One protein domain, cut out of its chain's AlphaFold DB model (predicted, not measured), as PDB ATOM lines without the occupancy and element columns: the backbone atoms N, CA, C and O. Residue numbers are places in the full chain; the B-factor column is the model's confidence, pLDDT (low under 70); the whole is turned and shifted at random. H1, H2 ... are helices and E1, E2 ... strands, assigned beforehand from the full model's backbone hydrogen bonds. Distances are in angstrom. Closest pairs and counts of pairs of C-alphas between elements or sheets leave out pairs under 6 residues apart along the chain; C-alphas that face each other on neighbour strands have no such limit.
ATOM      1  N   ARG A   9     111.353 142.048 176.910       89.50
ATOM      2  CA  ARG A   9     111.549 141.834 175.472       89.50
ATOM      3  C   ARG A   9     112.728 140.899 175.233       89.50
ATOM      4  O   ARG A   9     113.788 141.074 175.821       89.50
ATOM      5  N   LEU A  10     112.545 139.925 174.344       91.88
ATOM      6  CA  LEU A  10     113.584 138.975 173.943       91.88
ATOM      7  C   LEU A  10     114.277 139.453 172.663       91.88
ATOM      8  O   LEU A  10     113.658 139.453 171.595       91.88
ATOM      9  N   VAL A  11     115.562 139.814 172.747       92.38
ATOM     10  CA  VAL A  11     116.293 140.441 171.629       92.38
ATOM     11  C   VAL A  11     117.537 139.671 171.157       92.38
ATOM     12  O   VAL A  11     118.268 139.122 171.983       92.38
ATOM     13  N   PRO A  12     117.822 139.634 169.840       92.44
ATOM     14  CA  PRO A  12     118.977 138.928 169.282       92.44
ATOM     15  C   PRO A  12     120.249 139.798 169.307       92.44
ATOM     16  O   PRO A  12     120.618 140.434 168.320       92.44
ATOM     17  N   LEU A  13     120.953 139.829 170.442       93.25
ATOM     18  CA  LEU A  13     122.153 140.668 170.591       93.25
ATOM     19  C   LEU A  13     123.367 140.131 169.811       93.25
ATOM     20  O   LEU A  13     124.118 140.916 169.238       93.25
ATOM     21  N   GLY A  14     123.551 138.807 169.754       90.31
ATOM     22  CA  GLY A  14     124.765 138.189 169.199       90.31
ATOM     23  C   GLY A  14     124.932 138.267 167.680       90.31
ATOM     24  O   GLY A  14     126.050 138.105 167.201       90.31
ATOM     25  N   HIS A  15     123.855 138.531 166.933       87.69
ATOM     26  CA  HIS A  15     123.918 138.824 165.494       87.69
ATOM     27  C   HIS A  15     124.014 140.319 165.187       87.69
ATOM     28  O   HIS A  15     124.383 140.682 164.077       87.69
ATOM     29  N   THR A  16     123.680 141.169 166.157       90.50
ATOM     30  CA  THR A  16     123.542 142.609 165.926       90.50
ATOM     31  C   THR A  16     124.783 143.373 166.373       90.50
ATOM     32  O   THR A  16     125.254 144.255 165.665       90.50
ATOM     33  N   PHE A  17     125.345 143.022 167.534       92.19
ATOM     34  CA  PHE A  17     126.506 143.717 168.082       92.19
ATOM     35  C   PHE A  17     127.824 143.044 167.696       92.19
ATOM     36  O   PHE A  17     128.106 141.916 168.109       92.19
ATOM     37  N   THR A  18     128.670 143.773 166.965       90.50
ATOM     38  CA  THR A  18     130.060 143.395 166.674       90.50
ATOM     39  C   THR A  18     131.041 144.268 167.473       90.50
ATOM     40  O   THR A  18     130.666 145.357 167.910       90.50
ATOM     41  N   PRO A  19     132.299 143.828 167.685       90.75
ATOM     42  CA  PRO A  19     133.297 144.602 168.438       90.75
ATOM     43  C   PRO A  19     133.635 145.979 167.851       90.75
ATOM     44  O   PRO A  19     134.168 146.828 168.556       90.75
ATOM     45  N   GLU A  20     133.337 146.201 166.571       91.06
ATOM     46  CA  GLU A  20     133.541 147.476 165.873       91.06
ATOM     47  C   GLU A  20     132.532 148.553 166.300       91.06
ATOM     48  O   GLU A  20     132.755 149.736 166.048       91.06
ATOM     49  N   ILE A  21     131.413 148.157 166.917       93.88
ATOM     50  CA  ILE A  21     130.307 149.057 167.243       93.88
ATOM     51  C   ILE A  21     130.606 149.770 168.564       93.88
ATOM     52  O   ILE A  21     130.690 149.123 169.613       93.88
ATOM     53  N   PRO A  22     130.724 151.105 168.560       93.62
ATOM     54  CA  PRO A  22     131.027 151.852 169.767       93.62
ATOM     55  C   PRO A  22     129.779 151.933 170.660       93.62
ATOM     56  O   PRO A  22     128.782 152.571 170.335       93.62
ATOM     57  N   LEU A  23     129.828 151.271 171.815       92.12
ATOM     58  CA  LEU A  23     128.673 151.146 172.717       92.12
ATOM     59  C   LEU A  23     128.486 152.348 173.655       92.12
ATOM     60  O   LEU A  23     127.418 152.525 174.244       92.12
ATOM     61  N   GLY A  24     129.541 153.145 173.851       90.44
ATOM     62  CA  GLY A  24     129.543 154.239 174.818       90.44
ATOM     63  C   GLY A  24     129.145 153.779 176.231       90.44
ATOM     64  O   GLY A  24     129.516 152.679 176.646       90.44
ATOM     65  N   PRO A  25     128.356 154.581 176.971       89.69
ATOM     66  CA  PRO A  25     127.909 154.232 178.322       89.69
ATOM     67  C   PRO A  25     127.078 152.942 178.401       89.69
ATOM     68  O   PRO A  25     127.090 152.270 179.431       89.69
ATOM     69  N   VAL A  26     126.385 152.569 177.316       90.44
ATOM     70  CA  VAL A  26     125.554 151.351 177.259       90.44
ATOM     71  C   VAL A  26     126.415 150.084 177.318       90.44
ATOM     72  O   VAL A  26     125.928 149.030 177.720       90.44
ATOM     73  N   GLY A  27     127.716 150.181 177.023       91.00
ATOM     74  CA  GLY A  27     128.660 149.075 177.202       91.00
ATOM     75  C   GLY A  27     128.727 148.543 178.640       91.00
ATOM     76  O   GLY A  27     129.063 147.378 178.832       91.00
ATOM     77  N   ASN A  28     128.346 149.347 179.636       93.56
ATOM     78  CA  ASN A  28     128.332 148.943 181.044       93.56
ATOM     79  C   ASN A  28     127.026 148.257 181.479       93.56
ATOM     80  O   ASN A  28     126.920 147.853 182.635       93.56
ATOM     81  N   VAL A  29     126.025 148.138 180.596       92.25
ATOM     82  CA  VAL A  29     124.767 147.455 180.930       92.25
ATOM     83  C   VAL A  29     125.068 145.979 181.209       92.25
ATOM     84  O   VAL A  29     125.607 145.305 180.324       92.25
ATOM     85  N   PRO A  30     124.746 145.464 182.410       93.50
ATOM     86  CA  PRO A  30     124.988 144.071 182.737       93.50
ATOM     87  C   PRO A  30     124.022 143.177 181.957       93.50
ATOM     88  O   PRO A  30     122.821 143.438 181.883       93.50
ATOM     89  N   LEU A  31     124.556 142.103 181.384       94.69
ATOM     90  CA  LEU A  31     123.786 141.037 180.763       94.69
ATOM     91  C   LEU A  31     123.920 139.765 181.583       94.69
ATOM     92  O   LEU A  31     125.032 139.282 181.808       94.69
ATOM     93  N   THR A  32     122.788 139.160 181.932       94.81
ATOM     94  CA  THR A  32     122.778 137.781 182.415       94.81
ATOM     95  C   THR A  32     123.205 136.864 181.278       94.81
ATOM     96  O   THR A  32     122.541 136.767 180.244       94.81
ATOM     97  N   CYS A  33     124.349 136.216 181.460       95.38
ATOM     98  CA  CYS A  33     124.954 135.331 180.484       95.38
ATOM     99  C   CYS A  33     125.172 133.948 181.087       95.38
ATOM    100  O   CYS A  33     125.583 133.809 182.238       95.38
ATOM    101  N   TYR A  34     124.974 132.926 180.264       94.94
ATOM    102  CA  TYR A  34     125.231 131.534 180.594       94.94
ATOM    103  C   TYR A  34     126.412 131.021 179.776       94.94
ATOM    104  O   TYR A  34     126.519 131.287 178.577       94.94
ATOM    105  N   ALA A  35     127.317 130.290 180.418       93.19
ATOM    106  CA  ALA A  35     128.490 129.712 179.773       93.19
ATOM    107  C   ALA A  35     128.821 128.338 180.360       93.19
ATOM    108  O   ALA A  35     128.412 127.996 181.471       93.19
ATOM    109  N   THR A  36     129.607 127.552 179.627       90.69
ATOM    110  CA  THR A  36     130.165 126.301 180.153       90.69
ATOM    111  C   THR A  36     131.126 126.582 181.312       90.69
ATOM    112  O   THR A  36     131.678 127.678 181.432       90.69
ATOM    113  N   ALA A  37     131.388 125.578 182.152       83.88
ATOM    114  CA  ALA A  37     132.276 125.702 183.314       83.88
ATOM    115  C   ALA A  37     133.672 126.281 183.024       83.88
ATOM    116  O   ALA A  37     134.290 126.855 183.922       83.88
ATOM    117  N   SER A  38     134.176 126.134 181.792       81.31
ATOM    118  CA  SER A  38     135.476 126.676 181.386       81.31
ATOM    119  C   SER A  38     135.461 128.194 181.200       81.31
ATOM    120  O   SER A  38     136.523 128.808 181.230       81.31
ATOM    121  N   GLY A  39     134.290 128.807 180.982       75.94
ATOM    122  CA  GLY A  39     134.109 130.255 180.842       75.94
ATOM    123  C   GLY A  39     134.789 130.895 179.624       75.94
ATOM    124  O   GLY A  39     134.664 132.103 179.443       75.94
ATOM    125  N   LYS A  40     135.487 130.124 178.775       75.88
ATOM    126  CA  LYS A  40     136.287 130.616 177.632       75.88
ATOM    127  C   LYS A  40     135.540 130.630 176.289       75.88
ATOM    128  O   LYS A  40     136.129 130.962 175.268       75.88
ATOM    129  N   GLY A  41     134.261 130.254 176.277       84.94
ATOM    130  CA  GLY A  41     133.449 130.115 175.064       84.94
ATOM    131  C   GLY A  41     132.491 131.277 174.795       84.94
ATOM    132  O   GLY A  41     132.604 132.363 175.383       84.94
ATOM    133  N   LYS A  42     131.532 131.003 173.901       92.69
ATOM    134  CA  LYS A  42     130.379 131.867 173.642       92.69
ATOM    135  C   LYS A  42     129.524 132.033 174.908       92.69
ATOM    136  O   LYS A  42     129.486 131.156 175.768       92.69
ATOM    137  N   LEU A  43     128.879 133.187 175.010       94.81
ATOM    138  CA  LEU A  43     127.959 133.579 176.068       94.81
ATOM    139  C   LEU A  43     126.532 133.441 175.545       94.81
ATOM    140  O   LEU A  43     126.212 133.924 174.460       94.81
ATOM    141  N   HIS A  44     125.680 132.779 176.312       95.56
ATOM    142  CA  HIS A  44     124.316 132.443 175.924       95.56
ATOM    143  C   HIS A  44     123.319 133.264 176.745       95.56
ATOM    144  O   HIS A  44     123.562 133.527 177.918       95.56
ATOM    145  N   GLY A  45     122.206 133.671 176.135       93.50
ATOM    146  CA  GLY A  45     121.131 134.413 176.816       93.50
ATOM    147  C   GLY A  45     120.115 133.520 177.532       93.50
ATOM    148  O   GLY A  45     119.258 134.025 178.244       93.50
ATOM    149  N   ASP A  46     120.224 132.203 177.341       92.38
ATOM    150  CA  ASP A  46     119.343 131.184 177.914       92.38
ATOM    151  C   ASP A  46     120.191 130.000 178.402       92.38
ATOM    152  O   ASP A  46     121.067 129.517 177.672       92.38
ATOM    153  N   GLU A  47     119.929 129.535 179.622       92.06
ATOM    154  CA  GLU A  47     120.583 128.370 180.224       92.06
ATOM    155  C   GLU A  47     120.274 127.069 179.467       92.06
ATOM    156  O   GLU A  47     121.103 126.159 179.434       92.06
ATOM    157  N   HIS A  48     119.126 127.013 178.784       91.06
ATOM    158  CA  HIS A  48     118.669 125.876 177.987       91.06
ATOM    159  C   HIS A  48     119.067 125.974 176.511       91.06
ATOM    160  O   HIS A  48     118.573 125.205 175.678       91.06
ATOM    161  N   CYS A  49     119.962 126.903 176.148       92.12
ATOM    162  CA  CYS A  49     120.426 127.038 174.773       92.12
ATOM    163  C   CYS A  49     120.904 125.686 174.222       92.12
ATOM    164  O   CYS A  49     121.718 124.991 174.834       92.12
ATOM    165  N   GLY A  50     120.457 125.328 173.015       89.94
ATOM    166  CA  GLY A  50     120.777 124.038 172.404       89.94
ATOM    167  C   GLY A  50     122.278 123.754 172.247       89.94
ATOM    168  O   GLY A  50     122.661 122.585 172.189       89.94
ATOM    169  N   LEU A  51     123.106 124.806 172.218       88.25
ATOM    170  CA  LEU A  51     124.571 124.750 172.150       88.25
ATOM    171  C   LEU A  51     125.243 124.481 173.510       88.25
ATOM    172  O   LEU A  51     126.421 124.138 173.540       88.25
ATOM    173  N   LEU A  52     124.511 124.599 174.622       89.75
ATOM    174  CA  LEU A  52     124.977 124.259 175.971       89.75
ATOM    175  C   LEU A  52     124.639 122.816 176.380       89.75
ATOM    176  O   LEU A  52     125.118 122.353 177.409       89.75
ATOM    177  N   ARG A  53     123.863 122.074 175.576       86.19
ATOM    178  CA  ARG A  53     123.351 120.734 175.936       86.19
ATOM    179  C   ARG A  53     124.426 119.693 176.258       86.19
ATOM    180  O   ARG A  53     124.163 118.783 177.033       86.19
ATOM    181  N   SER A  54     125.611 119.802 175.661       84.12
ATOM    182  CA  SER A  54     126.740 118.893 175.907       84.12
ATOM    183  C   SER A  54     127.662 119.352 177.041       84.12
ATOM    184  O   SER A  54     128.655 118.685 177.335       84.12
ATOM    185  N   ALA A  55     127.372 120.489 177.680       84.12
ATOM    186  CA  ALA A  55     128.177 120.998 178.778       84.12
ATOM    187  C   ALA A  55     127.940 120.174 180.050       84.12
ATOM    188  O   ALA A  55     126.805 119.942 180.455       84.12
ATOM    189  N   SER A  56     129.021 119.785 180.731       84.50
ATOM    190  CA  SER A  56     128.940 119.075 182.016       84.50
ATOM    191  C   SER A  56     128.355 119.932 183.144       84.50
ATOM    192  O   SER A  56     127.838 119.403 184.121       84.50
ATOM    193  N   SER A  57     128.467 121.257 183.032       88.12
ATOM    194  CA  SER A  57     127.796 122.232 183.893       88.12
ATOM    195  C   SER A  57     127.734 123.600 183.212       88.12
ATOM    196  O   SER A  57     128.619 123.965 182.426       88.12
ATOM    197  N   VAL A  58     126.681 124.350 183.541       90.56
ATOM    198  CA  VAL A  58     126.421 125.716 183.077       90.56
ATOM    199  C   VAL A  58     126.539 126.662 184.269       90.56
ATOM    200  O   VAL A  58     126.057 126.360 185.359       90.56
ATOM    201  N   ARG A  59     127.211 127.796 184.078       91.50
ATOM    202  CA  ARG A  59     127.327 128.874 185.069       91.50
ATOM    203  C   ARG A  59     126.618 130.111 184.542       91.50
ATOM    204  O   ARG A  59     126.771 130.416 183.360       91.50
ATOM    205  N   SER A  60     125.900 130.818 185.412       92.81
ATOM    206  CA  SER A  60     125.426 132.171 185.121       92.81
ATOM    207  C   SER A  60     126.425 133.205 185.638       92.81
ATOM    208  O   SER A  60     127.116 132.986 186.637       92.81
ATOM    209  N   ALA A  61     126.527 134.321 184.929       93.00
ATOM    210  CA  ALA A  61     127.283 135.492 185.341       93.00
ATOM    211  C   ALA A  61     126.624 136.746 184.767       93.00
ATOM    212  O   ALA A  61     126.087 136.712 183.659       93.00
ATOM    213  N   GLU A  62     126.699 137.852 185.500       94.81
ATOM    214  CA  GLU A  62     126.405 139.173 184.951       94.81
ATOM    215  C   GLU A  62     127.680 139.727 184.321       94.81
ATOM    216  O   GLU A  62     128.703 139.870 184.991       94.81
ATOM    217  N   ILE A  63     127.634 139.982 183.016       94.00
ATOM    218  CA  ILE A  63     128.783 140.460 182.243       94.00
ATOM    219  C   ILE A  63     128.379 141.771 181.566       94.00
ATOM    220  O   ILE A  63     127.337 141.793 180.904       94.00
ATOM    221  N   PRO A  64     129.159 142.861 181.697       94.88
ATOM    222  CA  PRO A  64     128.908 144.092 180.954       94.88
ATOM    223  C   PRO A  64     128.847 143.827 179.447       94.88
ATOM    224  O   PRO A  64     129.673 143.082 178.912       94.88
ATOM    225  N   LEU A  65     127.900 144.450 178.741       94.25
ATOM    226  CA  LEU A  65     127.739 144.274 177.295       94.25
ATOM    227  C   LEU A  65     129.067 144.449 176.542       94.25
ATOM    228  O   LEU A  65     129.396 143.614 175.707       94.25
ATOM    229  N   GLY A  66     129.855 145.478 176.865       93.06
ATOM    230  CA  GLY A  66     131.138 145.749 176.209       93.06
ATOM    231  C   GLY A  66     132.159 144.619 176.338       93.06
ATOM    232  O   GLY A  66     132.916 144.378 175.403       93.06
ATOM    233  N   GLU A  67     132.136 143.873 177.444       93.75
ATOM    234  CA  GLU A  67     132.976 142.684 177.637       93.75
ATOM    235  C   GLU A  67     132.389 141.435 176.963       93.75
ATOM    236  O   GLU A  67     133.114 140.506 176.590       93.75
ATOM    237  N   ALA A  68     131.063 141.390 176.819       93.56
ATOM    238  CA  ALA A  68     130.348 140.271 176.224       93.56
ATOM    239  C   ALA A  68     130.352 140.300 174.683       93.56
ATOM    240  O   ALA A  68     130.269 139.239 174.050       93.56
ATOM    241  N   VAL A  69     130.441 141.485 174.067       93.12
ATOM    242  CA  VAL A  69     130.433 141.662 172.606       93.12
ATOM    243  C   VAL A  69     131.559 140.856 171.940       93.12
ATOM    244  O   VAL A  69     132.663 140.713 172.455       93.12
ATOM    245  N   GLY A  70     131.245 140.222 170.806       89.69
ATOM    246  CA  GLY A  70     132.106 139.236 170.134       89.69
ATOM    247  C   GLY A  70     131.985 137.808 170.692       89.69
ATOM    248  O   GLY A  70     132.168 136.822 169.964       89.69
ATOM    249  N   ARG A  71     131.572 137.656 171.957       93.94
ATOM    250  CA  ARG A  71     131.335 136.352 172.597       93.94
ATOM    251  C   ARG A  71     129.863 135.966 172.659       93.94
ATOM    252  O   ARG A  71     129.580 134.802 172.902       93.94
ATOM    253  N   LEU A  72     128.932 136.874 172.401       95.00
ATOM    254  CA  LEU A  72     127.504 136.559 172.375       95.00
ATOM    255  C   LEU A  72     127.179 135.460 171.343       95.00
ATOM    256  O   LEU A  72     127.713 135.423 170.230       95.00
ATOM    257  N   CYS A  73     126.316 134.533 171.742       94.44
ATOM    258  CA  CYS A  73     125.730 133.507 170.892       94.44
ATOM    259  C   CYS A  73     124.728 134.134 169.912       94.44
ATOM    260  O   CYS A  73     123.815 134.838 170.338       94.44
ATOM    261  N   GLY A  74     124.856 133.841 168.614       91.19
ATOM    262  CA  GLY A  74     123.941 134.365 167.592       91.19
ATOM    263  C   GLY A  74     122.506 133.845 167.735       91.19
ATOM    264  O   GLY A  74     121.552 134.595 167.583       91.19
ATOM    265  N   THR A  75     122.326 132.581 168.126       92.06
ATOM    266  CA  THR A  75     120.994 131.954 168.184       92.06
ATOM    267  C   THR A  75     120.186 132.315 169.430       92.06
ATOM    268  O   THR A  75     118.982 132.065 169.479       92.06
ATOM    269  N   CYS A  76     120.828 132.875 170.456       94.56
ATOM    270  CA  CYS A  76     120.159 133.232 171.701       94.56
ATOM    271  C   CYS A  76     119.421 134.567 171.583       94.56
ATOM    272  O   CYS A  76     119.840 135.479 170.870       94.56
ATOM    273  N   ARG A  77     118.359 134.701 172.378       93.75
ATOM    274  CA  ARG A  77     117.717 135.984 172.653       93.75
ATOM    275  C   ARG A  77     117.918 136.342 174.117       93.75
ATOM    276  O   ARG A  77     117.782 135.478 174.975       93.75
ATOM    277  N   TRP A  78     118.249 137.599 174.385       94.25
ATOM    278  CA  TRP A  78     118.450 138.100 175.739       94.25
ATOM    279  C   TRP A  78     117.166 138.748 176.250       94.25
ATOM    280  O   TRP A  78     116.593 139.572 175.529       94.25
ATOM    281  N   PRO A  79     116.712 138.398 177.464       92.19
ATOM    282  CA  PRO A  79     115.619 139.095 178.117       92.19
ATOM    283  C   PRO A  79     116.094 140.466 178.598       92.19
ATOM    284  O   PRO A  79     117.017 140.564 179.402       92.19
ATOM    285  N   LEU A  80     115.449 141.526 178.114       90.62
ATOM    286  CA  LEU A  80     115.686 142.899 178.551       90.62
ATOM    287  C   LEU A  80     114.387 143.539 179.055       90.62
ATOM    288  O   LEU A  80     113.332 143.313 178.455       90.62
ATOM    289  N   PRO A  81     114.442 144.376 180.104       90.50
ATOM    290  CA  PRO A  81     113.326 145.247 180.473       90.50
ATOM    291  C   PRO A  81     112.894 146.134 179.294       90.50
ATOM    292  O   PRO A  81     113.744 146.611 178.539       90.50
ATOM    293  N   ALA A  82     111.588 146.364 179.120       87.12
ATOM    294  CA  ALA A  82     111.046 147.167 178.014       87.12
ATOM    295  C   ALA A  82     111.543 148.624 177.987       87.12
ATOM    296  O   ALA A  82     111.533 149.246 176.927       87.12
ATOM    297  N   ASP A  83     111.981 149.156 179.123       87.56
ATOM    298  CA  ASP A  83     112.554 150.492 179.296       87.56
ATOM    299  C   ASP A  83     114.088 150.519 179.172       87.56
ATOM    300  O   ASP A  83     114.705 151.577 179.303       87.56
ATOM    301  N   SER A  84     114.723 149.377 178.882       89.06
ATOM    302  CA  SER A  84     116.177 149.290 178.775       89.06
ATOM    303  C   SER A  84     116.719 150.218 177.673       89.06
ATOM    304  O   SER A  84     116.290 150.118 176.517       89.06
TER     305      SER A  84
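What this domain is: This is residues 9 to 84 of the 419 residues of an uncharacterized protein of Kitasatospora viridis (UniProt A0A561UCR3). A long two-stranded hairpin, E2 and E3, makes the longest part, with the short helices H2 and H3 at one end and the looping link of residues 37 to 57 at the other, part of it folding back beside E2. A small second strand pair, E1 and E4, lies to one side and brings the first and last parts of the printed stretch together. The 76 printed residues hold E1, H1, H2, E2, E3, H3 and E4 in that order, three named helices and four named strands, mixed in class, with under half of the residues in them; both two-stranded sheets are antiparallel. The whole is compact, with a radius of gyration of the C-alphas of 11.9 A and spans of 36 by 24 by 19 A.

How they stand to each other: E1, residues 9 to 11, and E4, residues 78 to 81, are antiparallel neighbours at 143 degrees, with N 9 and O 80 2.8 A apart, within hydrogen-bond range. H1, residues 13 to 16, is apart from H2, residues 24 to 28. E2, residues 30 to 36, and E3, residues 58 to 64, form an antiparallel hairpin at 150 degrees, with N 33 and O 61 within hydrogen-bond range at 2.8 A. H2 touches H3, residues 65 to 68; their closest C-alphas, of Gly 27 and Gly 66, are 4.3 A apart. H1 and H3 are too short for an O i to N i+4 pair; H2 has 0 of 1 within range, but 2 of 2 O i to N i+3 pairs.

Where its parts are: E1 begins at C-alpha 9, (111.549, 141.834, 175.472). E2 and E3 each measure 18.7 A, E4 10.0 A and H2 8.3 A. E4 ends at C-alpha 81, (113.326, 145.247, 180.473).

The domain as a whole: The C-alphas farthest apart, of Gly 24 and Ser 56, are 35.9 A apart. The link from E2 to E3 is long, with 21 residues. The printed part has no cut, and no printed residue has a pLDDT under 70.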